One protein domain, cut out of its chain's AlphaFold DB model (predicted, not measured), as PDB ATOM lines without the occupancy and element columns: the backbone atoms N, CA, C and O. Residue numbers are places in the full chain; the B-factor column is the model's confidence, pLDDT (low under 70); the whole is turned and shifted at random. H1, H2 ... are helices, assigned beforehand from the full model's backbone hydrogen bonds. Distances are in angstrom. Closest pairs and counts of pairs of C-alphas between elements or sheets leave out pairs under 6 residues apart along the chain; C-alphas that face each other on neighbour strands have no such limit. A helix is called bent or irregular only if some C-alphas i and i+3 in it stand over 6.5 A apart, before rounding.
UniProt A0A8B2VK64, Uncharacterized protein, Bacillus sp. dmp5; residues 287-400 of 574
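AT A GLANCE: This is residues 287 to 400 of the 574 residues of an uncharacterized protein of Bacillus sp. dmp5 (UniProt A0A8B2VK64). The long last helix, H7, runs between two helical hairpins, H2 with H3 and H4 with H5, and the first helix, H1, crosses it near its end and packs on H4 as well. Residues 370 to 378, with the short helix H6, stick out from this body as a loop. The printed part has 114 residues, with seven named helices in the order H1 to H7 and no named strand; the class is all helix. It is compact, with a radius of gyration of the C-alphas of 13.6 A, and spans 38 by 28 by 25 A.

IN THESE COORDINATES: Find C-alpha 287 at (21.168, -58.500, 46.801); from there H1 runs 21.2 A to residue 301. After a tight link comes H2, residues 306 to 315, and then H3, residues 324 to 334, which is 15.1 A long. H4, residues 338 to 346, precedes H5, residues 353 to 366, which begins with C-alpha 353 at (23.458, -51.722, 40.293) and is 20.4 A long. H6 has four residues, 370 to 373. H7, residues 380 to 398, runs 25.2 A to C-alpha 398 at (38.412, -59.738, 52.828); it is irregular, with C-alphas 382 and 385 7.9 A apart, and has a kink of 33 degrees near residue 392.

HOW THE PARTS SIT: Begin at the hub, H7, which touches four helices, each with a part of its length. Its residues 391 to 398 touch H1, about perpendicular at 75 degrees; the closest C-alphas, of Leu 295 and Asp 395, are 5.7 A apart. Its residues 390 to 398 touch H2, at 77 degrees, closest at C-alphas of Leu 312 and Tyr 397, 6.9 A. Its residues 383 to 387 only just touch H3, with 3 pairs of C-alphas within 8 A, closest at Ile 325 and Tyr 383, 7.2 A. Its residues 380 to 388 touch H5, closest at C-alphas of Lys 357 and Phe 388, 6.2 A. H2 and H3 form a hairpin, a shallow tilt of 30 degrees, opposite ways, with C-alphas of Ile 306 and Lys 330 closest at 6.5 A. H4 and H5 form another, at 29 degrees, with C-alphas of Leu 342 and Val 363 closest at 6.1 A. H1 touches H4 at a shallow tilt of 31 degrees, opposite ways, with C-alphas of Ile 296 and Leu 343 closest at 6.2 A. H6 touches no helix, and H4 and H7 are apart. In H1 to H5 every O i to N i+4 pair is within hydrogen-bond range; in H7 11 of 15 are, and H6 is too short for such a pair.

THE WHOLE: Look at C-alphas 375 and 400 for the two farthest apart, 40.7 A. Without residues 370 to 378, which stand free, the body spans 34 by 30 by 27 A. The printed part has no cut and no long link. The mean pLDDT of the printed part is 78.3; residue 302 and residues 317 to 324 and 369 to 382 are under 70.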
ATOM      1  N   LEU A 287      19.834 -58.075  47.221       75.50
ATOM      2  CA  LEU A 287      21.168 -58.500  46.801       75.50
ATOM      3  C   LEU A 287      22.075 -57.270  46.744       75.50
ATOM      4  O   LEU A 287      23.173 -57.269  47.292       75.50
ATOM      5  N   LEU A 288      21.560 -56.188  46.157       82.31
ATOM      6  CA  LEU A 288      22.207 -54.884  46.153       82.31
ATOM      7  C   LEU A 288      22.357 -54.323  47.571       82.31
ATOM      8  O   LEU A 288      23.446 -53.889  47.928       82.31
ATOM      9  N   ALA A 289      21.303 -54.367  48.391       80.75
ATOM     10  CA  ALA A 289      21.333 -53.854  49.759       80.75
ATOM     11  C   ALA A 289      22.366 -54.590  50.627       80.75
ATOM     12  O   ALA A 289      23.174 -53.949  51.300       80.75
ATOM     13  N   LEU A 290      22.386 -55.928  50.576       83.75
ATOM     14  CA  LEU A 290      23.397 -56.741  51.249       83.75
ATOM     15  C   LEU A 290      24.798 -56.383  50.748       83.75
ATOM     16  O   LEU A 290      25.693 -56.154  51.559       83.75
ATOM     17  N   LYS A 291      24.979 -56.264  49.427       87.00
ATOM     18  CA  LYS A 291      26.282 -55.935  48.848       87.00
ATOM     19  C   LYS A 291      26.797 -54.571  49.297       87.00
ATOM     20  O   LYS A 291      27.959 -54.450  49.680       87.00
ATOM     21  N   VAL A 292      25.938 -53.554  49.281       87.94
ATOM     22  CA  VAL A 292      26.276 -52.205  49.748       87.94
ATOM     23  C   VAL A 292      26.630 -52.231  51.234       87.94
ATOM     24  O   VAL A 292      27.655 -51.674  51.617       87.94
ATOM     25  N   ASN A 293      25.850 -52.931  52.064       87.19
ATOM     26  CA  ASN A 293      26.130 -53.063  53.495       87.19
ATOM     27  C   ASN A 293      27.469 -53.765  53.765       87.19
ATOM     28  O   ASN A 293      28.256 -53.266  54.566       87.19
ATOM     29  N   ASN A 294      27.758 -54.870  53.074       86.88
ATOM     30  CA  ASN A 294      29.026 -55.588  53.214       86.88
ATOM     31  C   ASN A 294      30.214 -54.706  52.818       86.88
ATOM     32  O   ASN A 294      31.215 -54.654  53.532       86.88
ATOM     33  N   LEU A 295      30.084 -53.961  51.717       88.38
ATOM     34  CA  LEU A 295      31.115 -53.032  51.273       88.38
ATOM     35  C   LEU A 295      31.335 -51.901  52.290       88.38
ATOM     36  O   LEU A 295      32.477 -51.590  52.619       88.38
ATOM     37  N   ILE A 296      30.262 -51.321  52.837       89.31
ATOM     38  CA  ILE A 296      30.337 -50.302  53.896       89.31
ATOM     39  C   ILE A 296      31.032 -50.858  55.145       89.31
ATOM     40  O   ILE A 296      31.914 -50.201  55.693       89.31
ATOM     41  N   GLU A 297      30.656 -52.053  55.601       88.25
ATOM     42  CA  GLU A 297      31.250 -52.696  56.779       88.25
ATOM     43  C   GLU A 297      32.752 -52.919  56.604       88.25
ATOM     44  O   GLU A 297      33.549 -52.597  57.486       88.25
ATOM     45  N   VAL A 298      33.150 -53.406  55.434       87.69
ATOM     46  CA  VAL A 298      34.552 -53.618  55.070       87.69
ATOM     47  C   VAL A 298      35.332 -52.307  55.061       87.69
ATOM     48  O   VAL A 298      36.394 -52.219  55.675       87.69
ATOM     49  N   LEU A 299      34.776 -51.264  54.443       86.69
ATOM     50  CA  LEU A 299      35.387 -49.937  54.406       86.69
ATOM     51  C   LEU A 299      35.377 -49.236  55.780       86.69
ATOM     52  O   LEU A 299      36.133 -48.291  55.976       86.69
ATOM     53  N   LYS A 300      34.562 -49.657  56.753       86.62
ATOM     54  CA  LYS A 300      34.582 -49.109  58.123       86.62
ATOM     55  C   LYS A 300      35.601 -49.789  59.029       86.62
ATOM     56  O   LYS A 300      36.203 -49.127  59.869       86.62
ATOM     57  N   ARG A 301      35.750 -51.111  58.906       79.94
ATOM     58  CA  ARG A 301      36.493 -51.929  59.875       79.94
ATOM     59  C   ARG A 301      37.991 -51.662  59.850       79.94
ATOM     60  O   ARG A 301      38.592 -51.579  60.918       79.94
ATOM     61  N   GLN A 302      38.595 -51.558  58.667       69.44
ATOM     62  CA  GLN A 302      40.043 -51.393  58.521       69.44
ATOM     63  C   GLN A 302      40.399 -50.590  57.258       69.44
ATOM     64  O   GLN A 302      39.657 -50.623  56.272       69.44
ATOM     65  N   PRO A 303      41.534 -49.863  57.255       79.06
ATOM     66  CA  PRO A 303      42.087 -49.331  56.016       79.06
ATOM     67  C   PRO A 303      42.439 -50.496  55.085       79.06
ATOM     68  O   PRO A 303      43.044 -51.482  55.512       79.06
ATOM     69  N   ILE A 304      42.052 -50.391  53.817       84.50
ATOM     70  CA  ILE A 304      42.349 -51.432  52.830       84.50
ATOM     71  C   ILE A 304      43.841 -51.377  52.496       84.50
ATOM     72  O   ILE A 304      44.311 -50.443  51.847       84.50
ATOM     73  N   ASP A 305      44.590 -52.380  52.952       83.69
ATOM     74  CA  ASP A 305      46.027 -52.463  52.704       83.69
ATOM     75  C   ASP A 305      46.336 -52.742  51.221       83.69
ATOM     76  O   ASP A 305      45.599 -53.417  50.495       83.69
ATOM     77  N   ILE A 306      47.499 -52.273  50.777       84.25
ATOM     78  CA  ILE A 306      48.047 -52.499  49.441       84.25
ATOM     79  C   ILE A 306      48.166 -54.001  49.153       84.25
ATOM     80  O   ILE A 306      47.999 -54.415  48.002       84.25
ATOM     81  N   SER A 307      48.426 -54.831  50.169       85.31
ATOM     82  CA  SER A 307      48.472 -56.291  50.021       85.31
ATOM     83  C   SER A 307      47.130 -56.879  49.560       85.31
ATOM     84  O   SER A 307      47.119 -57.711  48.653       85.31
ATOM     85  N   VAL A 308      46.003 -56.390  50.090       87.06
ATOM     86  CA  VAL A 308      44.642 -56.786  49.684       87.06
ATOM     87  C   VAL A 308      44.392 -56.404  48.231       87.06
ATOM     88  O   VAL A 308      44.002 -57.252  47.429       87.06
ATOM     89  N   ILE A 309      44.705 -55.157  47.861       86.56
ATOM     90  CA  ILE A 309      44.563 -54.670  46.480       86.56
ATOM     91  C   ILE A 309      45.399 -55.534  45.532       86.56
ATOM     92  O   ILE A 309      44.909 -55.968  44.490       86.56
ATOM     93  N   THR A 310      46.650 -55.819  45.900       84.75
ATOM     94  CA  THR A 310      47.592 -56.615  45.098       84.75
ATOM     95  C   THR A 310      47.090 -58.039  44.904       84.75
ATOM     96  O   THR A 310      47.091 -58.548  43.786       84.75
ATOM     97  N   ASN A 311      46.640 -58.688  45.972       86.06
ATOM     98  CA  ASN A 311      46.223 -60.079  45.907       86.06
ATOM     99  C   ASN A 311      44.885 -60.241  45.181       86.06
ATOM    100  O   ASN A 311      44.797 -61.087  44.298       86.06
ATOM    101  N   LEU A 312      43.892 -59.384  45.441       85.50
ATOM    102  CA  LEU A 312      42.607 -59.442  44.737       85.50
ATOM    103  C   LEU A 312      42.768 -59.137  43.243       85.50
ATOM    104  O   LEU A 312      42.267 -59.871  42.394       85.50
ATOM    105  N   THR A 313      43.541 -58.109  42.880       81.44
ATOM    106  CA  THR A 313      43.823 -57.837  41.457       81.44
ATOM    107  C   THR A 313      44.591 -58.981  40.784       81.44
ATOM    108  O   THR A 313      44.411 -59.211  39.585       81.44
ATOM    109  N   LYS A 314      45.401 -59.736  41.540       80.94
ATOM    110  CA  LYS A 314      46.119 -60.926  41.060       80.94
ATOM    111  C   LYS A 314      45.173 -62.102  40.878       80.94
ATOM    112  O   LYS A 314      45.223 -62.730  39.825       80.94
ATOM    113  N   ALA A 315      44.292 -62.349  41.843       77.38
ATOM    114  CA  ALA A 315      43.264 -63.381  41.769       77.38
ATOM    115  C   ALA A 315      42.338 -63.173  40.562       77.38
ATOM    116  O   ALA A 315      42.046 -64.116  39.836       77.38
ATOM    117  N   LEU A 316      41.958 -61.924  40.285       71.50
ATOM    118  CA  LEU A 316      41.121 -61.560  39.136       71.50
ATOM    119  C   LEU A 316      41.881 -61.507  37.803       71.50
ATOM    120  O   LEU A 316      41.302 -61.161  36.776       71.50
ATOM    121  N   ASN A 317      43.182 -61.811  37.812       69.56
ATOM    122  CA  ASN A 317      44.068 -61.712  36.657       69.56
ATOM    123  C   ASN A 317      44.003 -60.337  35.950       69.56
ATOM    124  O   ASN A 317      44.178 -60.214  34.738       69.56
ATOM    125  N   ILE A 318      43.778 -59.265  36.719       63.47
ATOM    126  CA  ILE A 318      43.724 -57.879  36.218       63.47
ATOM    127  C   ILE A 318      45.136 -57.393  35.817       63.47
ATOM    128  O   ILE A 318      45.288 -56.416  35.085       63.47
ATOM    129  N   PHE A 319      46.190 -58.109  36.228       52.78
ATOM    130  CA  PHE A 319      47.591 -57.791  35.930       52.78
ATOM    131  C   PHE A 319      48.020 -58.026  34.477       52.78
ATOM    132  O   PHE A 319      48.997 -57.414  34.039       52.78
ATOM    133  N   THR A 320      47.355 -58.910  33.728       50.62
ATOM    134  CA  THR A 320      47.913 -59.420  32.464       50.62
ATOM    135  C   THR A 320      47.688 -58.540  31.237       50.62
ATOM    136  O   THR A 320      48.329 -58.794  30.222       50.62
ATOM    137  N   ALA A 321      46.856 -57.494  31.296       47.41
ATOM    138  CA  ALA A 321      46.615 -56.632  30.129       47.41
ATOM    139  C   ALA A 321      47.186 -55.211  30.258       47.41
ATOM    140  O   ALA A 321      47.687 -54.686  29.272       47.41
ATOM    141  N   GLU A 322      47.200 -54.593  31.444       53.28
ATOM    142  CA  GLU A 322      47.727 -53.234  31.616       53.28
ATOM    143  C   GLU A 322      48.118 -52.983  33.079       53.28
ATOM    144  O   GLU A 322      47.264 -52.926  33.960       53.28
ATOM    145  N   LYS A 323      49.416 -52.743  33.341       57.34
ATOM    146  CA  LYS A 323      50.000 -52.364  34.655       57.34
ATOM    147  C   LYS A 323      49.401 -51.087  35.280       57.34
ATOM    148  O   LYS A 323      49.911 -50.605  36.289       57.34
ATOM    149  N   ASP A 324      48.373 -50.522  34.665       66.94
ATOM    150  CA  ASP A 324      47.812 -49.218  34.958       66.94
ATOM    151  C   ASP A 324      46.625 -49.310  35.925       66.94
ATOM    152  O   ASP A 324      46.581 -48.517  36.852       66.94
ATOM    153  N   ILE A 325      45.756 -50.329  35.840       73.94
ATOM    154  CA  ILE A 325      44.586 -50.446  36.742       73.94
ATOM    155  C   ILE A 325      45.015 -50.638  38.199       73.94
ATOM    156  O   ILE A 325      44.503 -49.966  39.088       73.94
ATOM    157  N   PHE A 326      45.986 -51.522  38.453       76.81
ATOM    158  CA  PHE A 326      46.529 -51.717  39.801       76.81
ATOM    159  C   PHE A 326      47.131 -50.423  40.362       76.81
ATOM    160  O   PHE A 326      46.955 -50.126  41.538       76.81
ATOM    161  N   LYS A 327      47.822 -49.636  39.523       77.88
ATOM    162  CA  LYS A 327      48.396 -48.350  39.940       77.88
ATOM    163  C   LYS A 327      47.317 -47.328  40.271       77.88
ATOM    164  O   LYS A 327      47.479 -46.634  41.263       77.88
ATOM    165  N   GLU A 328      46.246 -47.258  39.480       78.88
ATOM    166  CA  GLU A 328      45.101 -46.385  39.767       78.88
ATOM    167  C   GLU A 328      44.407 -46.808  41.071       78.88
ATOM    168  O   GLU A 328      44.273 -45.992  41.970       78.88
ATOM    169  N   LEU A 329      44.065 -48.095  41.238       83.06
ATOM    170  CA  LEU A 329      43.442 -48.596  42.473       83.06
ATOM    171  C   LEU A 329      44.327 -48.339  43.699       83.06
ATOM    172  O   LEU A 329      43.846 -47.835  44.711       83.06
ATOM    173  N   LYS A 330      45.629 -48.628  43.600       84.38
ATOM    174  CA  LYS A 330      46.599 -48.320  44.658       84.38
ATOM    175  C   LYS A 330      46.610 -46.826  44.971       84.38
ATOM    176  O   LYS A 330      46.549 -46.456  46.135       84.38
ATOM    177  N   HIS A 331      46.658 -45.980  43.942       84.75
ATOM    178  CA  HIS A 331      46.664 -44.535  44.111       84.75
ATOM    179  C   HIS A 331      45.397 -44.036  44.807       84.75
ATOM    180  O   HIS A 331      45.520 -43.211  45.706       84.75
ATOM    181  N   TYR A 332      44.217 -44.561  44.454       86.38
ATOM    182  CA  TYR A 332      42.950 -44.203  45.094       86.38
ATOM    183  C   TYR A 332      42.989 -44.483  46.598       86.38
ATOM    184  O   TYR A 332      42.746 -43.580  47.389       86.38
ATOM    185  N   PHE A 333      43.374 -45.697  47.004       86.12
ATOM    186  CA  PHE A 333      43.446 -46.069  48.423       86.12
ATOM    187  C   PHE A 333      44.624 -45.426  49.184       86.12
ATOM    188  O   PHE A 333      44.591 -45.369  50.409       86.12
ATOM    189  N   GLU A 334      45.638 -44.895  48.492       86.12
ATOM    190  CA  GLU A 334      46.677 -44.046  49.097       86.12
ATOM    191  C   GLU A 334      46.177 -42.621  49.405       86.12
ATOM    192  O   GLU A 334      46.815 -41.910  50.186       86.12
ATOM    193  N   GLN A 335      45.060 -42.179  48.810       85.94
ATOM    194  CA  GLN A 335      44.497 -40.863  49.105       85.94
ATOM    195  C   GLN A 335      43.752 -40.880  50.445       85.94
ATOM    196  O   GLN A 335      42.833 -41.680  50.627       85.94
ATOM    197  N   PRO A 336      44.063 -39.950  51.369       80.88
ATOM    198  CA  PRO A 336      43.536 -39.980  52.734       80.88
ATOM    199  C   PRO A 336      42.008 -39.843  52.809       80.88
ATOM    200  O   PRO A 336      41.396 -40.338  53.752       80.88
ATOM    201  N   ASN A 337      41.389 -39.212  51.807       88.00
ATOM    202  CA  ASN A 337      39.951 -38.939  51.789       88.00
ATOM    203  C   ASN A 337      39.148 -39.931  50.939       88.00
ATOM    204  O   ASN A 337      37.929 -39.971  51.063       88.00
ATOM    205  N   PHE A 338      39.793 -40.755  50.103       89.75
ATOM    206  CA  PHE A 338      39.085 -41.598  49.134       89.75
ATOM    207  C   PHE A 338      38.121 -42.578  49.805       89.75
ATOM    208  O   PHE A 338      36.958 -42.664  49.422       89.75
ATOM    209  N   GLN A 339      38.578 -43.280  50.843       88.25
ATOM    210  CA  GLN A 339      37.755 -44.246  51.573       88.25
ATOM    211  C   GLN A 339      36.569 -43.569  52.278       88.25
ATOM    212  O   GLN A 339      35.471 -44.119  52.289       88.25
ATOM    213  N   GLN A 340      36.763 -42.361  52.822       87.88
ATOM    214  CA  GLN A 340      35.692 -41.593  53.465       87.88
ATOM    215  C   GLN A 340      34.682 -41.045  52.452       87.88
ATOM    216  O   GLN A 340      33.479 -41.096  52.701       87.88
ATOM    217  N   GLU A 341      35.143 -40.559  51.301       89.19
ATOM    218  CA  GLU A 341      34.272 -40.098  50.216       89.19
ATOM    219  C   GLU A 341      33.490 -41.255  49.598       89.19
ATOM    220  O   GLU A 341      32.290 -41.123  49.373       89.19
ATOM    221  N   LEU A 342      34.126 -42.414  49.414       89.62
ATOM    222  CA  LEU A 342      33.454 -43.624  48.953       89.62
ATOM    223  C   LEU A 342      32.404 -44.095  49.963       89.62
ATOM    224  O   LEU A 342      31.278 -44.382  49.574       89.62
ATOM    225  N   LEU A 343      32.731 -44.123  51.258       89.19
ATOM    226  CA  LEU A 343      31.765 -44.431  52.318       89.19
ATOM    227  C   LEU A 343      30.582 -43.459  52.317       89.19
ATOM    228  O   LEU A 343      29.439 -43.888  52.449       89.19
ATOM    229  N   THR A 344      30.850 -42.162  52.160       89.38
ATOM    230  CA  THR A 344      29.808 -41.128  52.115       89.38
ATOM    231  C   THR A 344      28.891 -41.344  50.915       89.38
ATOM    232  O   THR A 344      27.675 -41.353  51.079       89.38
ATOM    233  N   ALA A 345      29.465 -41.609  49.741       87.94
ATOM    234  CA  ALA A 345      28.715 -41.861  48.517       87.94
ATOM    235  C   ALA A 345      27.909 -43.176  48.578       87.94
ATOM    236  O   ALA A 345      26.797 -43.251  48.064       87.94
ATOM    237  N   LEU A 346      28.423 -44.209  49.255       88.19
ATOM    238  CA  LEU A 346      27.701 -45.469  49.478       88.19
ATOM    239  C   LEU A 346      26.569 -45.350  50.507       88.19
ATOM    240  O   LEU A 346      25.649 -46.166  50.502       88.19
ATOM    241  N   HIS A 347      26.635 -44.353  51.392       83.94
ATOM    242  CA  HIS A 347      25.566 -44.029  52.334       83.94
ATOM    243  C   HIS A 347      24.411 -43.238  51.695       83.94
ATOM    244  O   HIS A 347      23.349 -43.121  52.314       83.94
ATOM    245  N   GLU A 348      24.583 -42.730  50.471       79.94
ATOM    246  CA  GLU A 348      23.486 -42.186  49.669       79.94
ATOM    247  C   GLU A 348      22.510 -43.303  49.247       79.94
ATOM    248  O   GLU A 348      22.819 -44.493  49.299       79.94
ATOM    249  N   SER A 349      21.285 -42.947  48.856       75.69
ATOM    250  CA  SER A 349      20.263 -43.934  48.490       75.69
ATOM    251  C   SER A 349      20.602 -44.633  47.164       75.69
ATOM    252  O   SER A 349      20.305 -44.108  46.089       75.69
ATOM    253  N   ILE A 350      21.193 -45.827  47.238       82.19
ATOM    254  CA  ILE A 350      21.509 -46.669  46.077       82.19
ATOM    255  C   ILE A 350      20.313 -47.565  45.743       82.19
ATOM    256  O   ILE A 350      19.997 -48.494  46.481       82.19
ATOM    257  N   SER A 351      19.660 -47.291  44.613       76.25
ATOM    258  CA  SER A 351      18.449 -47.999  44.169       76.25
ATOM    259  C   SER A 351      18.690 -49.066  43.096       76.25
ATOM    260  O   SER A 351      17.827 -49.910  42.871       76.25
ATOM    261  N   SER A 352      19.844 -49.060  42.418       80.88
ATOM    262  CA  SER A 352      20.175 -50.056  41.390       80.88
ATOM    263  C   SER A 352      21.680 -50.329  41.281       80.88
ATOM    264  O   SER A 352      22.505 -49.569  41.797       80.88
ATOM    265  N   PHE A 353      22.053 -51.409  40.584       82.25
ATOM    266  CA  PHE A 353      23.458 -51.722  40.293       82.25
ATOM    267  C   PHE A 353      24.107 -50.687  39.364       82.25
ATOM    268  O   PHE A 353      25.302 -50.427  39.485       82.25
ATOM    269  N   GLU A 354      23.340 -50.070  38.462       85.44
ATOM    270  CA  GLU A 354      23.799 -48.964  37.619       85.44
ATOM    271  C   GLU A 354      24.127 -47.735  38.467       85.44
ATOM    272  O   GLU A 354      25.210 -47.175  38.320       85.44
ATOM    273  N   VAL A 355      23.248 -47.378  39.413       86.06
ATOM    274  CA  VAL A 355      23.487 -46.272  40.353       86.06
ATOM    275  C   VAL A 355      24.701 -46.563  41.235       86.06
ATOM    276  O   VAL A 355      25.553 -45.692  41.399       86.06
ATOM    277  N   LEU A 356      24.842 -47.793  41.748       87.56
ATOM    278  CA  LEU A 356      26.024 -48.211  42.514       87.56
ATOM    279  C   LEU A 356      27.307 -48.070  41.689       87.56
ATOM    280  O   LEU A 356      28.311 -47.543  42.165       87.56
ATOM    281  N   LYS A 357      27.276 -48.538  40.440       88.06
ATOM    282  CA  LYS A 357      28.407 -48.450  39.521       88.06
ATOM    283  C   LYS A 357      28.785 -46.998  39.251       88.06
ATOM    284  O   LYS A 357      29.963 -46.664  39.333       88.06
ATOM    285  N   ASP A 358      27.816 -46.142  38.948       86.75
ATOM    286  CA  ASP A 358      28.067 -44.730  38.670       86.75
ATOM    287  C   ASP A 358      28.560 -43.983  39.917       86.75
ATOM    288  O   ASP A 358      29.469 -43.165  39.803       86.75
ATOM    289  N   CYS A 359      28.051 -44.329  41.103       89.94
ATOM    290  CA  CYS A 359      28.523 -43.831  42.396       89.94
ATOM    291  C   CYS A 359      29.999 -44.191  42.650       89.94
ATOM    292  O   CYS A 359      30.832 -43.314  42.868       89.94
ATOM    293  N   ILE A 360      30.371 -45.468  42.530       89.62
ATOM    294  CA  ILE A 360      31.766 -45.906  42.707       89.62
ATOM    295  C   ILE A 360      32.684 -45.209  41.695       89.62
ATOM    296  O   ILE A 360      33.771 -44.734  42.035       89.62
ATOM    297  N   LEU A 361      32.258 -45.147  40.432       87.25
ATOM    298  CA  LEU A 361      33.061 -44.566  39.363       87.25
ATOM    299  C   LEU A 361      33.180 -43.044  39.468       87.25
ATOM    300  O   LEU A 361      34.223 -42.516  39.083       87.25
ATOM    301  N   SER A 362      32.166 -42.341  39.983       86.75
ATOM    302  CA  SER A 362      32.225 -40.892  40.194       86.75
ATOM    303  C   SER A 362      33.262 -40.546  41.263       86.75
ATOM    304  O   SER A 362      34.133 -39.713  41.004       86.75
ATOM    305  N   VAL A 363      33.277 -41.270  42.386       88.25
ATOM    306  CA  VAL A 363      34.300 -41.106  43.430       88.25
ATOM    307  C   VAL A 363      35.686 -41.428  42.873       88.25
ATOM    308  O   VAL A 363      36.598 -40.614  42.999       88.25
ATOM    309  N   CYS A 364      35.850 -42.552  42.166       87.25
ATOM    310  CA  CYS A 364      37.130 -42.899  41.529       87.25
ATOM    311  C   CYS A 364      37.606 -41.817  40.544       87.25
ATOM    312  O   CYS A 364      38.801 -41.545  40.445       87.25
ATOM    313  N   SER A 365      36.683 -41.167  39.825       82.38
ATOM    314  CA  SER A 365      37.030 -40.150  38.829       82.38
ATOM    315  C   SER A 365      37.676 -38.890  39.416       82.38
ATOM    316  O   SER A 365      38.468 -38.237  38.731       82.38
ATOM    317  N   ASN A 366      37.429 -38.590  40.696       82.19
ATOM    318  CA  ASN A 366      38.045 -37.457  41.396       82.19
ATOM    319  C   ASN A 366      39.553 -37.654  41.627       82.19
ATOM    320  O   ASN A 366      40.296 -36.674  41.740       82.19
ATOM    321  N   TYR A 367      40.002 -38.910  41.648       78.94
ATOM    322  CA  TYR A 367      41.345 -39.315  42.062       78.94
ATOM    323  C   TYR A 367      42.180 -39.932  40.943       78.94
ATOM    324  O   TYR A 367      43.223 -40.513  41.210       78.94
ATOM    325  N   ILE A 368      41.759 -39.799  39.686       73.31
ATOM    326  CA  ILE A 368      42.556 -40.249  38.537       73.31
ATOM    327  C   ILE A 368      43.928 -39.575  38.567       73.31
ATOM    328  O   ILE A 368      44.023 -38.358  38.767       73.31
ATOM    329  N   LEU A 369      44.985 -40.328  38.251       64.19
ATOM    330  CA  LEU A 369      46.320 -39.777  38.018       64.19
ATOM    331  C   LEU A 369      46.313 -38.767  36.846       64.19
ATOM    332  O   LEU A 369      46.513 -39.106  35.677       64.19
ATOM    333  N   LYS A 370      46.104 -37.481  37.167       56.03
ATOM    334  CA  LYS A 370      45.947 -36.366  36.208       56.03
ATOM    335  C   LYS A 370      47.121 -36.207  35.234       56.03
ATOM    336  O   LYS A 370      46.923 -35.719  34.121       56.03
ATOM    337  N   ASP A 371      48.324 -36.642  35.606       52.56
ATOM    338  CA  ASP A 371      49.523 -36.492  34.773       52.56
ATOM    339  C   ASP A 371      49.622 -37.494  33.609       52.56
ATOM    340  O   ASP A 371      50.400 -37.260  32.684       52.56
ATOM    341  N   LYS A 372      48.792 -38.549  33.568       49.66
ATOM    342  CA  LYS A 372      48.739 -39.489  32.429       49.66
ATOM    343  C   LYS A 372      47.680 -39.144  31.371       49.66
ATOM    344  O   LYS A 372      47.820 -39.555  30.222       49.66
ATOM    345  N   TYR A 373      46.655 -38.363  31.729       51.34
ATOM    346  CA  TYR A 373      45.422 -38.225  30.932       51.34
ATOM    347  C   TYR A 373      45.086 -36.800  30.482       51.34
ATOM    348  O   TYR A 373      44.007 -36.574  29.935       51.34
ATOM    349  N   LYS A 374      46.018 -35.846  30.632       45.12
ATOM    350  CA  LYS A 374      45.833 -34.419  30.293       45.12
ATOM    351  C   LYS A 374      45.246 -34.133  28.898       45.12
ATOM    352  O   LYS A 374      44.730 -33.042  28.709       45.12
ATOM    353  N   ASN A 375      45.265 -35.088  27.956       43.19
ATOM    354  CA  ASN A 375      44.751 -34.905  26.592       43.19
ATOM    355  C   ASN A 375      43.772 -35.988  26.080       43.19
ATOM    356  O   ASN A 375      43.476 -35.991  24.885       43.19
ATOM    357  N   LYS A 376      43.251 -36.904  26.916       45.19
ATOM    358  CA  LYS A 376      42.207 -37.864  26.488       45.19
ATOM    359  C   LYS A 376      41.181 -38.123  27.605       45.19
ATOM    360  O   LYS A 376      41.418 -38.979  28.451       45.19
ATOM    361  N   PRO A 377      40.009 -37.463  27.583       41.16
ATOM    362  CA  PRO A 377      38.938 -37.655  28.569       41.16
ATOM    363  C   PRO A 377      38.210 -39.020  28.479       41.16
ATOM    364  O   PRO A 377      37.095 -39.160  28.969       41.16
ATOM    365  N   GLY A 378      38.808 -40.039  27.846       46.16
ATOM    366  CA  GLY A 378      38.141 -41.295  27.481       46.16
ATOM    367  C   GLY A 378      38.555 -42.553  28.255       46.16
ATOM    368  O   GLY A 378      37.901 -43.576  28.093       46.16
ATOM    369  N   ASP A 379      39.598 -42.535  29.093       53.81
ATOM    370  CA  ASP A 379      40.233 -43.794  29.528       53.81
ATOM    371  C   ASP A 379      39.714 -44.401  30.844       53.81
ATOM    372  O   ASP A 379      39.818 -45.616  31.000       53.81
ATOM    373  N   ILE A 380      39.044 -43.656  31.744       54.56
ATOM    374  CA  ILE A 380      38.302 -44.316  32.844       54.56
ATOM    375  C   ILE A 380      37.256 -45.273  32.263       54.56
ATOM    376  O   ILE A 380      37.078 -46.366  32.793       54.56
ATOM    377  N   HIS A 381      36.618 -44.899  31.141       58.44
ATOM    378  CA  HIS A 381      35.643 -45.737  30.433       58.44
ATOM    379  C   HIS A 381      36.208 -47.094  30.020       58.44
ATOM    380  O   HIS A 381      35.453 -48.064  29.988       58.44
ATOM    381  N   LYS A 382      37.520 -47.179  29.780       67.62
ATOM    382  CA  LYS A 382      38.194 -48.417  29.396       67.62
ATOM    383  C   LYS A 382      38.201 -49.457  30.520       67.62
ATOM    384  O   LYS A 382      38.099 -50.645  30.229       67.62
ATOM    385  N   TYR A 383      38.276 -49.017  31.782       74.25
ATOM    386  CA  TYR A 383      38.433 -49.901  32.947       74.25
ATOM    387  C   TYR A 383      37.238 -49.920  33.903       74.25
ATOM    388  O   TYR A 383      37.320 -50.515  34.977       74.25
ATOM    389  N   LYS A 384      36.119 -49.281  33.535       77.75
ATOM    390  CA  LYS A 384      34.923 -49.179  34.394       77.75
ATOM    391  C   LYS A 384      34.469 -50.532  34.922       77.75
ATOM    392  O   LYS A 384      34.121 -50.645  36.091       77.75
ATOM    393  N   SER A 385      34.474 -51.549  34.064       79.56
ATOM    394  CA  SER A 385      34.014 -52.888  34.424       79.56
ATOM    395  C   SER A 385      34.954 -53.572  35.415       79.56
ATOM    396  O   SER A 385      34.480 -54.220  36.335       79.56
ATOM    397  N   GLN A 386      36.268 -53.401  35.265       80.75
ATOM    398  CA  GLN A 386      37.281 -54.000  36.137       80.75
ATOM    399  C   GLN A 386      37.321 -53.317  37.506       80.75
ATOM    400  O   GLN A 386      37.419 -54.001  38.518       80.75
ATOM    401  N   ILE A 387      37.210 -51.983  37.544       83.44
ATOM    402  CA  ILE A 387      37.118 -51.223  38.798       83.44
ATOM    403  C   ILE A 387      35.842 -51.616  39.541       83.44
ATOM    404  O   ILE A 387      35.896 -51.945  40.721       83.44
ATOM    405  N   PHE A 388      34.705 -51.647  38.845       86.75
ATOM    406  CA  PHE A 388      33.448 -52.069  39.452       86.75
ATOM    407  C   PHE A 388      33.523 -53.514  39.965       86.75
ATOM    408  O   PHE A 388      33.176 -53.765  41.112       86.75
ATOM    409  N   LEU A 389      34.061 -54.444  39.167       84.94
ATOM    410  CA  LEU A 389      34.253 -55.840  39.571       84.94
ATOM    411  C   LEU A 389      35.141 -55.976  40.816       84.94
ATOM    412  O   LEU A 389      34.833 -56.785  41.683       84.94
ATOM    413  N   PHE A 390      36.209 -55.180  40.920       86.50
ATOM    414  CA  PHE A 390      37.068 -55.159  42.104       86.50
ATOM    415  C   PHE A 390      36.263 -54.827  43.367       86.50
ATOM    416  O   PHE A 390      36.318 -55.579  44.334       86.50
ATOM    417  N   PHE A 391      35.467 -53.751  43.347       87.44
ATOM    418  CA  PHE A 391      34.626 -53.378  44.492       87.44
ATOM    419  C   PHE A 391      33.521 -54.396  44.774       87.44
ATOM    420  O   PHE A 391      33.201 -54.647  45.931       87.44
ATOM    421  N   MET A 392      32.984 -55.027  43.729       88.81
ATOM    422  CA  MET A 392      31.975 -56.077  43.847       88.81
ATOM    423  C   MET A 392      32.504 -57.394  44.425       88.81
ATOM    424  O   MET A 392      31.695 -58.262  44.714       88.81
ATOM    425  N   LEU A 393      33.816 -57.570  44.575       88.62
ATOM    426  CA  LEU A 393      34.419 -58.782  45.148       88.62
ATOM    427  C   LEU A 393      35.297 -58.482  46.370       88.62
ATOM    428  O   LEU A 393      35.922 -59.387  46.921       88.62
ATOM    429  N   LEU A 394      35.378 -57.215  46.782       87.31
ATOM    430  CA  LEU A 394      36.294 -56.763  47.825       87.31
ATOM    431  C   LEU A 394      35.944 -57.348  49.198       87.31
ATOM    432  O   LEU A 394      36.820 -57.831  49.909       87.31
ATOM    433  N   ASP A 395      34.667 -57.316  49.558       86.81
ATOM    434  CA  ASP A 395      34.119 -57.899  50.783       86.81
ATOM    435  C   ASP A 395      34.244 -59.420  50.821       86.81
ATOM    436  O   ASP A 395      34.666 -59.967  51.841       86.81
ATOM    437  N   ASP A 396      33.960 -60.094  49.706       84.12
ATOM    438  CA  ASP A 396      34.102 -61.548  49.598       84.12
ATOM    439  C   ASP A 396      35.570 -61.965  49.785       84.12
ATOM    440  O   ASP A 396      35.878 -62.923  50.495       84.12
ATOM    441  N   TYR A 397      36.500 -61.192  49.214       86.69
ATOM    442  CA  TYR A 397      37.933 -61.415  49.375       86.69
ATOM    443  C   TYR A 397      38.411 -61.177  50.814       86.69
ATOM    444  O   TYR A 397      39.154 -61.994  51.351       86.69
ATOM    445  N   ILE A 398      37.993 -60.081  51.455       85.50
ATOM    446  CA  ILE A 398      38.412 -59.738  52.828       85.50
ATOM    447  C   ILE A 398      37.829 -60.704  53.862       85.50
ATOM    448  O   ILE A 398      38.451 -60.946  54.895       85.50
ATOM    449  N   SER A 399      36.665 -61.285  53.580       82.62
ATOM    450  CA  SER A 399      36.060 -62.316  54.428       82.62
ATOM    451  C   SER A 399      36.827 -63.645  54.387       82.62
ATOM    452  O   SER A 399      36.647 -64.487  55.266       82.62
ATOM    453  N   CYS A 400      37.703 -63.845  53.396       82.56
ATOM    454  CA  CYS A 400      38.568 -65.017  53.306       82.56
ATOM    455  C   CYS A 400      39.845 -64.834  54.138       82.56
ATOM    456  O   CYS A 400      40.443 -63.762  54.180       82.56
TER     457      CYS A 400